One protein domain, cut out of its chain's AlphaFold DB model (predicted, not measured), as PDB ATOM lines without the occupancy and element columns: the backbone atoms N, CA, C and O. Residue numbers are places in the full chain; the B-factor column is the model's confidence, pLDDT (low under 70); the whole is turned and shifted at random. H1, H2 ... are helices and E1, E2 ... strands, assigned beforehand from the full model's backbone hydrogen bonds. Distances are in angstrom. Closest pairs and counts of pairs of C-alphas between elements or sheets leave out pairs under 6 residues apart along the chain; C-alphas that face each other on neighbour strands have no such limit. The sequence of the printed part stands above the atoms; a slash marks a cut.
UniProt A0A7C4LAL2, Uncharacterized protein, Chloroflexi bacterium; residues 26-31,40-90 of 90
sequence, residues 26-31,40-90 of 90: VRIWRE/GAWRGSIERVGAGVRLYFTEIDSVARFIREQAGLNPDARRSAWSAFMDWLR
ATOM      1  N   VAL A  26     100.225 113.655 104.137       85.69
ATOM      2  CA  VAL A  26      98.921 114.133 103.660       85.69
ATOM      3  C   VAL A  26      97.875 113.882 104.738       85.69
ATOM      4  O   VAL A  26      97.727 112.766 105.227       85.69
ATOM      5  N   ARG A  27      97.145 114.928 105.118       88.94
ATOM      6  CA  ARG A  27      95.989 114.853 106.019       88.94
ATOM      7  C   ARG A  27      94.750 115.234 105.232       88.94
ATOM      8  O   ARG A  27      94.754 116.278 104.586       88.94
ATOM      9  N   ILE A  28      93.712 114.409 105.300       84.38
ATOM     10  CA  ILE A  28      92.432 114.627 104.625       84.38
ATOM     11  C   ILE A  28      91.336 114.460 105.670       84.38
ATOM     12  O   ILE A  28      91.340 113.490 106.426       84.38
ATOM     13  N   TRP A  29      90.408 115.405 105.729       86.00
ATOM     14  CA  TRP A  29      89.233 115.317 106.583       86.00
ATOM     15  C   TRP A  29      88.026 115.909 105.872       86.00
ATOM     16  O   TRP A  29      88.144 116.729 104.962       86.00
ATOM     17  N   ARG A  30      86.842 115.477 106.291       76.94
ATOM     18  CA  ARG A  30      85.586 116.052 105.832       76.94
ATOM     19  C   ARG A  30      85.077 116.988 106.912       76.94
ATOM     20  O   ARG A  30      84.962 116.575 108.064       76.94
ATOM     21  N   GLU A  31      84.780 118.235 106.568       77.62
ATOM     22  CA  GLU A  31      83.999 119.081 107.467       77.62
ATOM     23  C   GLU A  31      82.628 118.421 107.629       77.62
ATOM     24  O   GLU A  31      81.916 118.185 106.657       77.62
ATOM     25  N   GLY A  40      79.515 117.778 104.203       65.25
ATOM     26  CA  GLY A  40      80.407 118.934 104.188       65.25
ATOM     27  C   GLY A  40      81.702 118.732 103.401       65.25
ATOM     28  O   GLY A  40      82.032 117.627 102.952       65.25
ATOM     29  N   ALA A  41      82.370 119.860 103.158       71.88
ATOM     30  CA  ALA A  41      83.470 119.978 102.215       71.88
ATOM     31  C   ALA A  41      84.677 119.126 102.630       71.88
ATOM     32  O   ALA A  41      85.016 119.021 103.812       71.88
ATOM     33  N   TRP A  42      85.348 118.537 101.643       75.94
ATOM     34  CA  TRP A  42      86.649 117.920 101.862       75.94
ATOM     35  C   TRP A  42      87.691 119.008 102.102       75.94
ATOM     36  O   TRP A  42      87.711 120.045 101.444       75.94
ATOM     37  N   ARG A  43      88.561 118.782 103.074       83.50
ATOM     38  CA  ARG A  43      89.677 119.656 103.413       83.50
ATOM     39  C   ARG A  43      90.908 118.799 103.627       83.50
ATOM     40  O   ARG A  43      90.820 117.603 103.913       83.50
ATOM     41  N   GLY A  44      92.065 119.420 103.520       88.44
ATOM     42  CA  GLY A  44      93.292 118.727 103.823       88.44
ATOM     43  C   GLY A  44      94.502 119.627 103.930       88.44
ATOM     44  O   GLY A  44      94.447 120.837 103.705       88.44
ATOM     45  N   SER A  45      95.616 119.001 104.277       88.31
ATOM     46  CA  SER A  45      96.936 119.610 104.231       88.31
ATOM     47  C   SER A  45      97.956 118.611 103.716       88.31
ATOM     48  O   SER A  45      97.893 117.438 104.086       88.31
ATOM     49  N   ILE A  46      98.920 119.076 102.937       86.94
ATOM     50  CA  ILE A  46     100.072 118.292 102.504       86.94
ATOM     51  C   ILE A  46     101.358 118.988 102.938       86.94
ATOM     52  O   ILE A  46     101.466 120.210 102.856       86.94
ATOM     53  N   GLU A  47     102.317 118.212 103.422       86.81
ATOM     54  CA  GLU A  47     103.615 118.691 103.887       86.81
ATOM     55  C   GLU A  47     104.738 117.831 103.319       86.81
ATOM     56  O   GLU A  47     104.639 116.605 103.342       86.81
ATOM     57  N   ARG A  48     105.812 118.461 102.834       83.12
ATOM     58  CA  ARG A  48     107.034 117.753 102.432       83.12
ATOM     59  C   ARG A  48     107.937 117.541 103.645       83.12
ATOM     60  O   ARG A  48     108.398 118.507 104.262       83.12
ATOM     61  N   VAL A  49     108.235 116.279 103.942       83.81
ATOM     62  CA  VAL A  49     109.133 115.893 105.034       83.81
ATOM     63  C   VAL A  49     110.534 116.439 104.748       83.81
ATOM     64  O   VAL A  49     111.045 116.314 103.637       83.81
ATOM     65  N   GLY A  50     111.133 117.097 105.739       78.69
ATOM     66  CA  GLY A  50     112.478 117.675 105.646       78.69
ATOM     67  C   GLY A  50     112.561 119.067 105.005       78.69
ATOM     68  O   GLY A  50     113.542 119.762 105.240       78.69
ATOM     69  N   ALA A  51     111.539 119.517 104.264       76.44
ATOM     70  CA  ALA A  51     111.498 120.874 103.697       76.44
ATOM     71  C   ALA A  51     110.663 121.859 104.536       76.44
ATOM     72  O   ALA A  51     110.807 123.068 104.386       76.44
ATOM     73  N   GLY A  52     109.753 121.356 105.382       72.69
ATOM     74  CA  GLY A  52     108.877 122.183 106.224       72.69
ATOM     75  C   GLY A  52     107.804 122.964 105.453       72.69
ATOM     76  O   GLY A  52     107.074 123.761 106.037       72.69
ATOM     77  N   VAL A  53     107.682 122.738 104.141       75.94
ATOM     78  CA  VAL A  53     106.666 123.372 103.296       75.94
ATOM     79  C   VAL A  53     105.345 122.637 103.474       75.94
ATOM     80  O   VAL A  53     105.257 121.444 103.170       75.94
ATOM     81  N   ARG A  54     104.315 123.361 103.925       85.19
ATOM     82  CA  ARG A  54     102.948 122.861 104.096       85.19
ATOM     83  C   ARG A  54     101.955 123.697 103.294       85.19
ATOM     84  O   ARG A  54     102.015 124.923 103.313       85.19
ATOM     85  N   LEU A  55     101.003 123.029 102.650       80.25
ATOM     86  CA  LEU A  55      99.904 123.649 101.916       80.25
ATOM     87  C   LEU A  55      98.559 123.080 102.370       80.25
ATOM     88  O   LEU A  55      98.445 121.879 102.612       80.25
ATOM     89  N   TYR A  56      97.548 123.940 102.478       83.81
ATOM     90  CA  TYR A  56      96.168 123.568 102.794       83.81
ATOM     91  C   TYR A  56      95.326 123.559 101.517       83.81
ATOM     92  O   TYR A  56      95.508 124.416 100.654       83.81
ATOM     93  N   PHE A  57      94.402 122.607 101.399       82.00
ATOM     94  CA  PHE A  57      93.536 122.471 100.228       82.00
ATOM     95  C   PHE A  57      92.093 122.132 100.604       82.00
ATOM     96  O   PHE A  57      91.803 121.612 101.681       82.00
ATOM     97  N   THR A  58      91.189 122.445  99.681       77.31
ATOM     98  CA  THR A  58      89.733 122.237  99.782       77.31
ATOM     99  C   THR A  58      89.207 121.300  98.698       77.31
ATOM    100  O   THR A  58      88.079 120.830  98.754       77.31
ATOM    101  N   GLU A  59      90.037 121.029  97.697       73.31
ATOM    102  CA  GLU A  59      89.756 120.123  96.595       73.31
ATOM    103  C   GLU A  59      90.887 119.106  96.543       73.31
ATOM    104  O   GLU A  59      92.063 119.479  96.534       73.31
ATOM    105  N   ILE A  60      90.541 117.822  96.530       70.19
ATOM    106  CA  ILE A  60      91.521 116.732  96.596       70.19
ATOM    107  C   ILE A  60      92.475 116.739  95.390       70.19
ATOM    108  O   ILE A  60      93.651 116.407  95.526       70.19
ATOM    109  N   ASP A  61      92.019 117.247  94.242       72.12
ATOM    110  CA  ASP A  61      92.821 117.418  93.024       72.12
ATOM    111  C   ASP A  61      94.022 118.362  93.219       72.12
ATOM    112  O   ASP A  61      95.050 118.250  92.537       72.12
ATOM    113  N   SER A  62      93.943 119.256  94.211       68.56
ATOM    114  CA  SER A  62      95.032 120.166  94.582       68.56
ATOM    115  C   SER A  62      96.237 119.431  95.183       68.56
ATOM    116  O   SER A  62      97.367 119.901  95.037       68.56
ATOM    117  N   VAL A  63      96.029 118.263  95.806       68.31
ATOM    118  CA  VAL A  63      97.100 117.425  96.385       68.31
ATOM    119  C   VAL A  63      98.053 116.957  95.302       68.31
ATOM    120  O   VAL A  63      99.268 117.124  95.410       68.31
ATOM    121  N   ALA A  64      97.492 116.423  94.217       70.94
ATOM    122  CA  ALA A  64      98.272 115.914  93.103       70.94
ATOM    123  C   ALA A  64      99.092 117.035  92.446       70.94
ATOM    124  O   ALA A  64     100.209 116.798  91.993       70.94
ATOM    125  N   ARG A  65      98.568 118.270  92.411       68.75
ATOM    126  CA  ARG A  65      99.308 119.439  91.911       68.75
ATOM    127  C   ARG A  65     100.508 119.784  92.786       68.75
ATOM    128  O   ARG A  65     101.595 119.953  92.246       68.75
ATOM    129  N   PHE A  66     100.337 119.811  94.105       66.12
ATOM    130  CA  PHE A  66     101.431 120.111  95.028       66.12
ATOM    131  C   PHE A  66     102.558 119.072  94.969       66.12
ATOM    132  O   PHE A  66     103.730 119.438  94.928       66.12
ATOM    133  N   ILE A  67     102.215 117.779  94.913       67.94
ATOM    134  CA  ILE A  67     103.212 116.704  94.793       67.94
ATOM    135  C   ILE A  67     104.031 116.880  93.508       67.94
ATOM    136  O   ILE A  67     105.252 116.764  93.546       67.94
ATOM    137  N   ARG A  68     103.383 117.226  92.384       69.25
ATOM    138  CA  ARG A  68     104.069 117.489  91.107       69.25
ATOM    139  C   ARG A  68     105.058 118.653  91.200       69.25
ATOM    140  O   ARG A  68     106.184 118.512  90.737       69.25
ATOM    141  N   GLU A  69     104.648 119.770  91.798       71.81
ATOM    142  CA  GLU A  69     105.497 120.960  91.963       71.81
ATOM    143  C   GLU A  69     106.704 120.677  92.875       71.81
ATOM    144  O   GLU A  69     107.817 121.107  92.584       71.81
ATOM    145  N   GLN A  70     106.509 119.920  93.958       67.56
ATOM    146  CA  GLN A  70     107.569 119.637  94.933       67.56
ATOM    147  C   GLN A  70     108.524 118.522  94.519       67.56
ATOM    148  O   GLN A  70     109.674 118.519  94.960       67.56
ATOM    149  N   ALA A  71     108.058 117.572  93.710       65.56
ATOM    150  CA  ALA A  71     108.861 116.430  93.308       65.56
ATOM    151  C   ALA A  71     109.738 116.686  92.076       65.56
ATOM    152  O   ALA A  71     110.490 115.801  91.681       65.56
ATOM    153  N   GLY A  72     109.646 117.872  91.457       62.50
ATOM    154  CA  GLY A  72     110.412 118.204  90.250       62.50
ATOM    155  C   GLY A  72     110.186 117.215  89.099       62.50
ATOM    156  O   GLY A  72     111.008 117.128  88.191       62.50
ATOM    157  N   LEU A  73     109.100 116.431  89.156       56.22
ATOM    158  CA  LEU A  73     108.873 115.313  88.252       56.22
ATOM    159  C   LEU A  73     108.595 115.857  86.851       56.22
ATOM    160  O   LEU A  73     107.537 116.433  86.586       56.22
ATOM    161  N   ASN A  74     109.545 115.618  85.945       50.25
ATOM    162  CA  ASN A  74     109.331 115.669  84.503       50.25
ATOM    163  C   ASN A  74     108.103 114.785  84.164       50.25
ATOM    164  O   ASN A  74     107.881 113.771  84.840       50.25
ATOM    165  N   PRO A  75     107.284 115.117  83.149       54.78
ATOM    166  CA  PRO A  75     105.958 114.545  82.923       54.78
ATOM    167  C   PRO A  75     105.938 113.057  82.514       54.78
ATOM    168  O   PRO A  75     104.897 112.584  82.071       54.78
ATOM    169  N   ASP A  76     107.016 112.298  82.712       51.19
ATOM    170  CA  ASP A  76     107.134 110.885  82.335       51.19
ATOM    171  C   ASP A  76     107.110 109.917  83.534       51.19
ATOM    172  O   ASP A  76     106.506 108.851  83.436       51.19
ATOM    173  N   ALA A  77     107.561 110.318  84.732       55.19
ATOM    174  CA  ALA A  77     107.308 109.579  85.993       55.19
ATOM    175  C   ALA A  77     105.822 109.642  86.451       55.19
ATOM    176  O   ALA A  77     105.417 109.144  87.501       55.19
ATOM    177  N   ARG A  78     105.003 110.284  85.615       52.97
ATOM    178  CA  ARG A  78     103.663 110.845  85.799       52.97
ATOM    179  C   ARG A  78     102.524 109.835  85.911       52.97
ATOM    180  O   ARG A  78     101.444 110.226  86.348       52.97
ATOM    181  N   ARG A  79     102.707 108.580  85.481       53.50
ATOM    182  CA  ARG A  79     101.594 107.617  85.336       53.50
ATOM    183  C   ARG A  79     101.510 106.583  86.457       53.50
ATOM    184  O   ARG A  79     100.409 106.368  86.949       53.50
ATOM    185  N   SER A  80     102.631 105.997  86.892       56.16
ATOM    186  CA  SER A  80     102.591 104.913  87.891       56.16
ATOM    187  C   SER A  80     102.380 105.417  89.322       56.16
ATOM    188  O   SER A  80     101.610 104.824  90.069       56.16
ATOM    189  N   ALA A  81     102.989 106.548  89.693       59.19
ATOM    190  CA  ALA A  81     102.807 107.131  91.024       59.19
ATOM    191  C   ALA A  81     101.366 107.627  91.242       59.19
ATOM    192  O   ALA A  81     100.828 107.552  92.343       59.19
ATOM    193  N   TRP A  82     100.720 108.102  90.172       63.66
ATOM    194  CA  TRP A  82      99.350 108.612  90.212       63.66
ATOM    195  C   TRP A  82      98.325 107.465  90.198       63.66
ATOM    196  O   TRP A  82      97.356 107.504  90.945       63.66
ATOM    197  N   SER A  83      98.553 106.390  89.433       64.06
ATOM    198  CA  SER A  83      97.687 105.206  89.533       64.06
ATOM    199  C   SER A  83      97.780 104.561  90.917       64.06
ATOM    200  O   SER A  83      96.753 104.310  91.531       64.06
ATOM    201  N   ALA A  84      98.992 104.409  91.462       64.25
ATOM    202  CA  ALA A  84      99.195 103.827  92.790       64.25
ATOM    203  C   ALA A  84      98.526 104.647  93.907       64.25
ATOM    204  O   ALA A  84      97.960 104.087  94.841       64.25
ATOM    205  N   PHE A  85      98.555 105.978  93.803       65.50
ATOM    206  CA  PHE A  85      97.894 106.848  94.771       65.50
ATOM    207  C   PHE A  85      96.360 106.857  94.621       65.50
ATOM    208  O   PHE A  85      95.663 106.848  95.634       65.50
ATOM    209  N   MET A  86      95.817 106.826  93.394       68.00
ATOM    210  CA  MET A  86      94.362 106.707  93.184       68.00
ATOM    211  C   MET A  86      93.808 105.359  93.635       68.00
ATOM    212  O   MET A  86      92.721 105.318  94.207       68.00
ATOM    213  N   ASP A  87      94.543 104.276  93.395       68.88
ATOM    214  CA  ASP A  87      94.130 102.936  93.811       68.88
ATOM    215  C   ASP A  87      94.115 102.796  95.339       68.88
ATOM    216  O   ASP A  87      93.307 102.046  95.873       68.88
ATOM    217  N   TRP A  88      94.952 103.551  96.054       63.97
ATOM    218  CA  TRP A  88      94.939 103.606  97.518       63.97
ATOM    219  C   TRP A  88      93.799 104.469  98.097       63.97
ATOM    220  O   TRP A  88      93.387 104.254  99.234       63.97
ATOM    221  N   LEU A  89      93.290 105.447  97.337       60.78
ATOM    222  CA  LEU A  89      92.196 106.334  97.761       60.78
ATOM    223  C   LEU A  89      90.787 105.761  97.524       60.78
ATOM    224  O   LEU A  89      89.817 106.354  98.003       60.78
ATOM    225  N   ARG A  90      90.663 104.669  96.763       56.41
ATOM    226  CA  ARG A  90      89.398 103.971  96.492       56.41
ATOM    227  C   ARG A  90      89.102 102.923  97.560       56.41
ATOM    228  O   ARG A  90      87.906 102.817  97.914       56.41
TER     229      ARG A  90
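AT A GLANCE: This is residues 26 to 31 and 40 to 90 of the 90 residues of an uncharacterized protein of Chloroflexi bacterium (UniProt A0A7C4LAL2). A small antiparallel sheet, in the order E1, E2, E3, has H1 over one face, and H2 sits beside H1, off the sheet. The 57 printed residues include, in chain order, E1, E2, E3, H1 and H2, a mixed class in two layers, H1 on the sheet. The whole is only just compact, close to loose, with a radius of gyration of the C-alphas of 12.0 A, and flat, spanning 35 by 28 by 14 A.

IN THESE COORDINATES: From first to last C-alpha, E2, residues 42 to 48, measures 20.4 A; E1, residues 26 to 30, 13.6 A from C-alpha 26 at (98.921, 114.133, 103.660); E3, residues 54 to 57, 10.2 A; H1, residues 61 to 70, 15.0 A; H2, residues 80 to 89, 14.4 A to C-alpha 89 at (92.196, 106.334, 97.761).

HOW THE PARTS SIT: E1 and E2 are antiparallel at 169 degrees, with N 27 and O 45 within hydrogen-bond range at 2.8 A. E2 and E3 form a hairpin at 162 degrees, with N 46 and O 55 at 2.9 A. H1 is on the sheet at a height of 9.4 A, over E2 and E3, and runs along the strands; its closest C-alphas to E2 are Val 63 and Ile 46, 6.9 A apart. H1 and H2 are close but not clearly touching, their closest C-alphas, Ala 64 and Trp 82, 7.9 A apart. They run opposite ways at a steep tilt of 38 degrees, only just steep. Every O i to N i+4 pair is within hydrogen-bond range in H2, and 5 of 6 in H1.

THE WHOLE: The C-alphas farthest apart, Gly 40 and Asp 76, are 35.4 A apart. Residues 32 to 39 are not printed; C-alphas 31 and 40 are 4.9 A apart across the cut. Of the links printed whole, none is long. Mean pLDDT of the printed part is 71.1, and residues 70 to 90 are among those under 70.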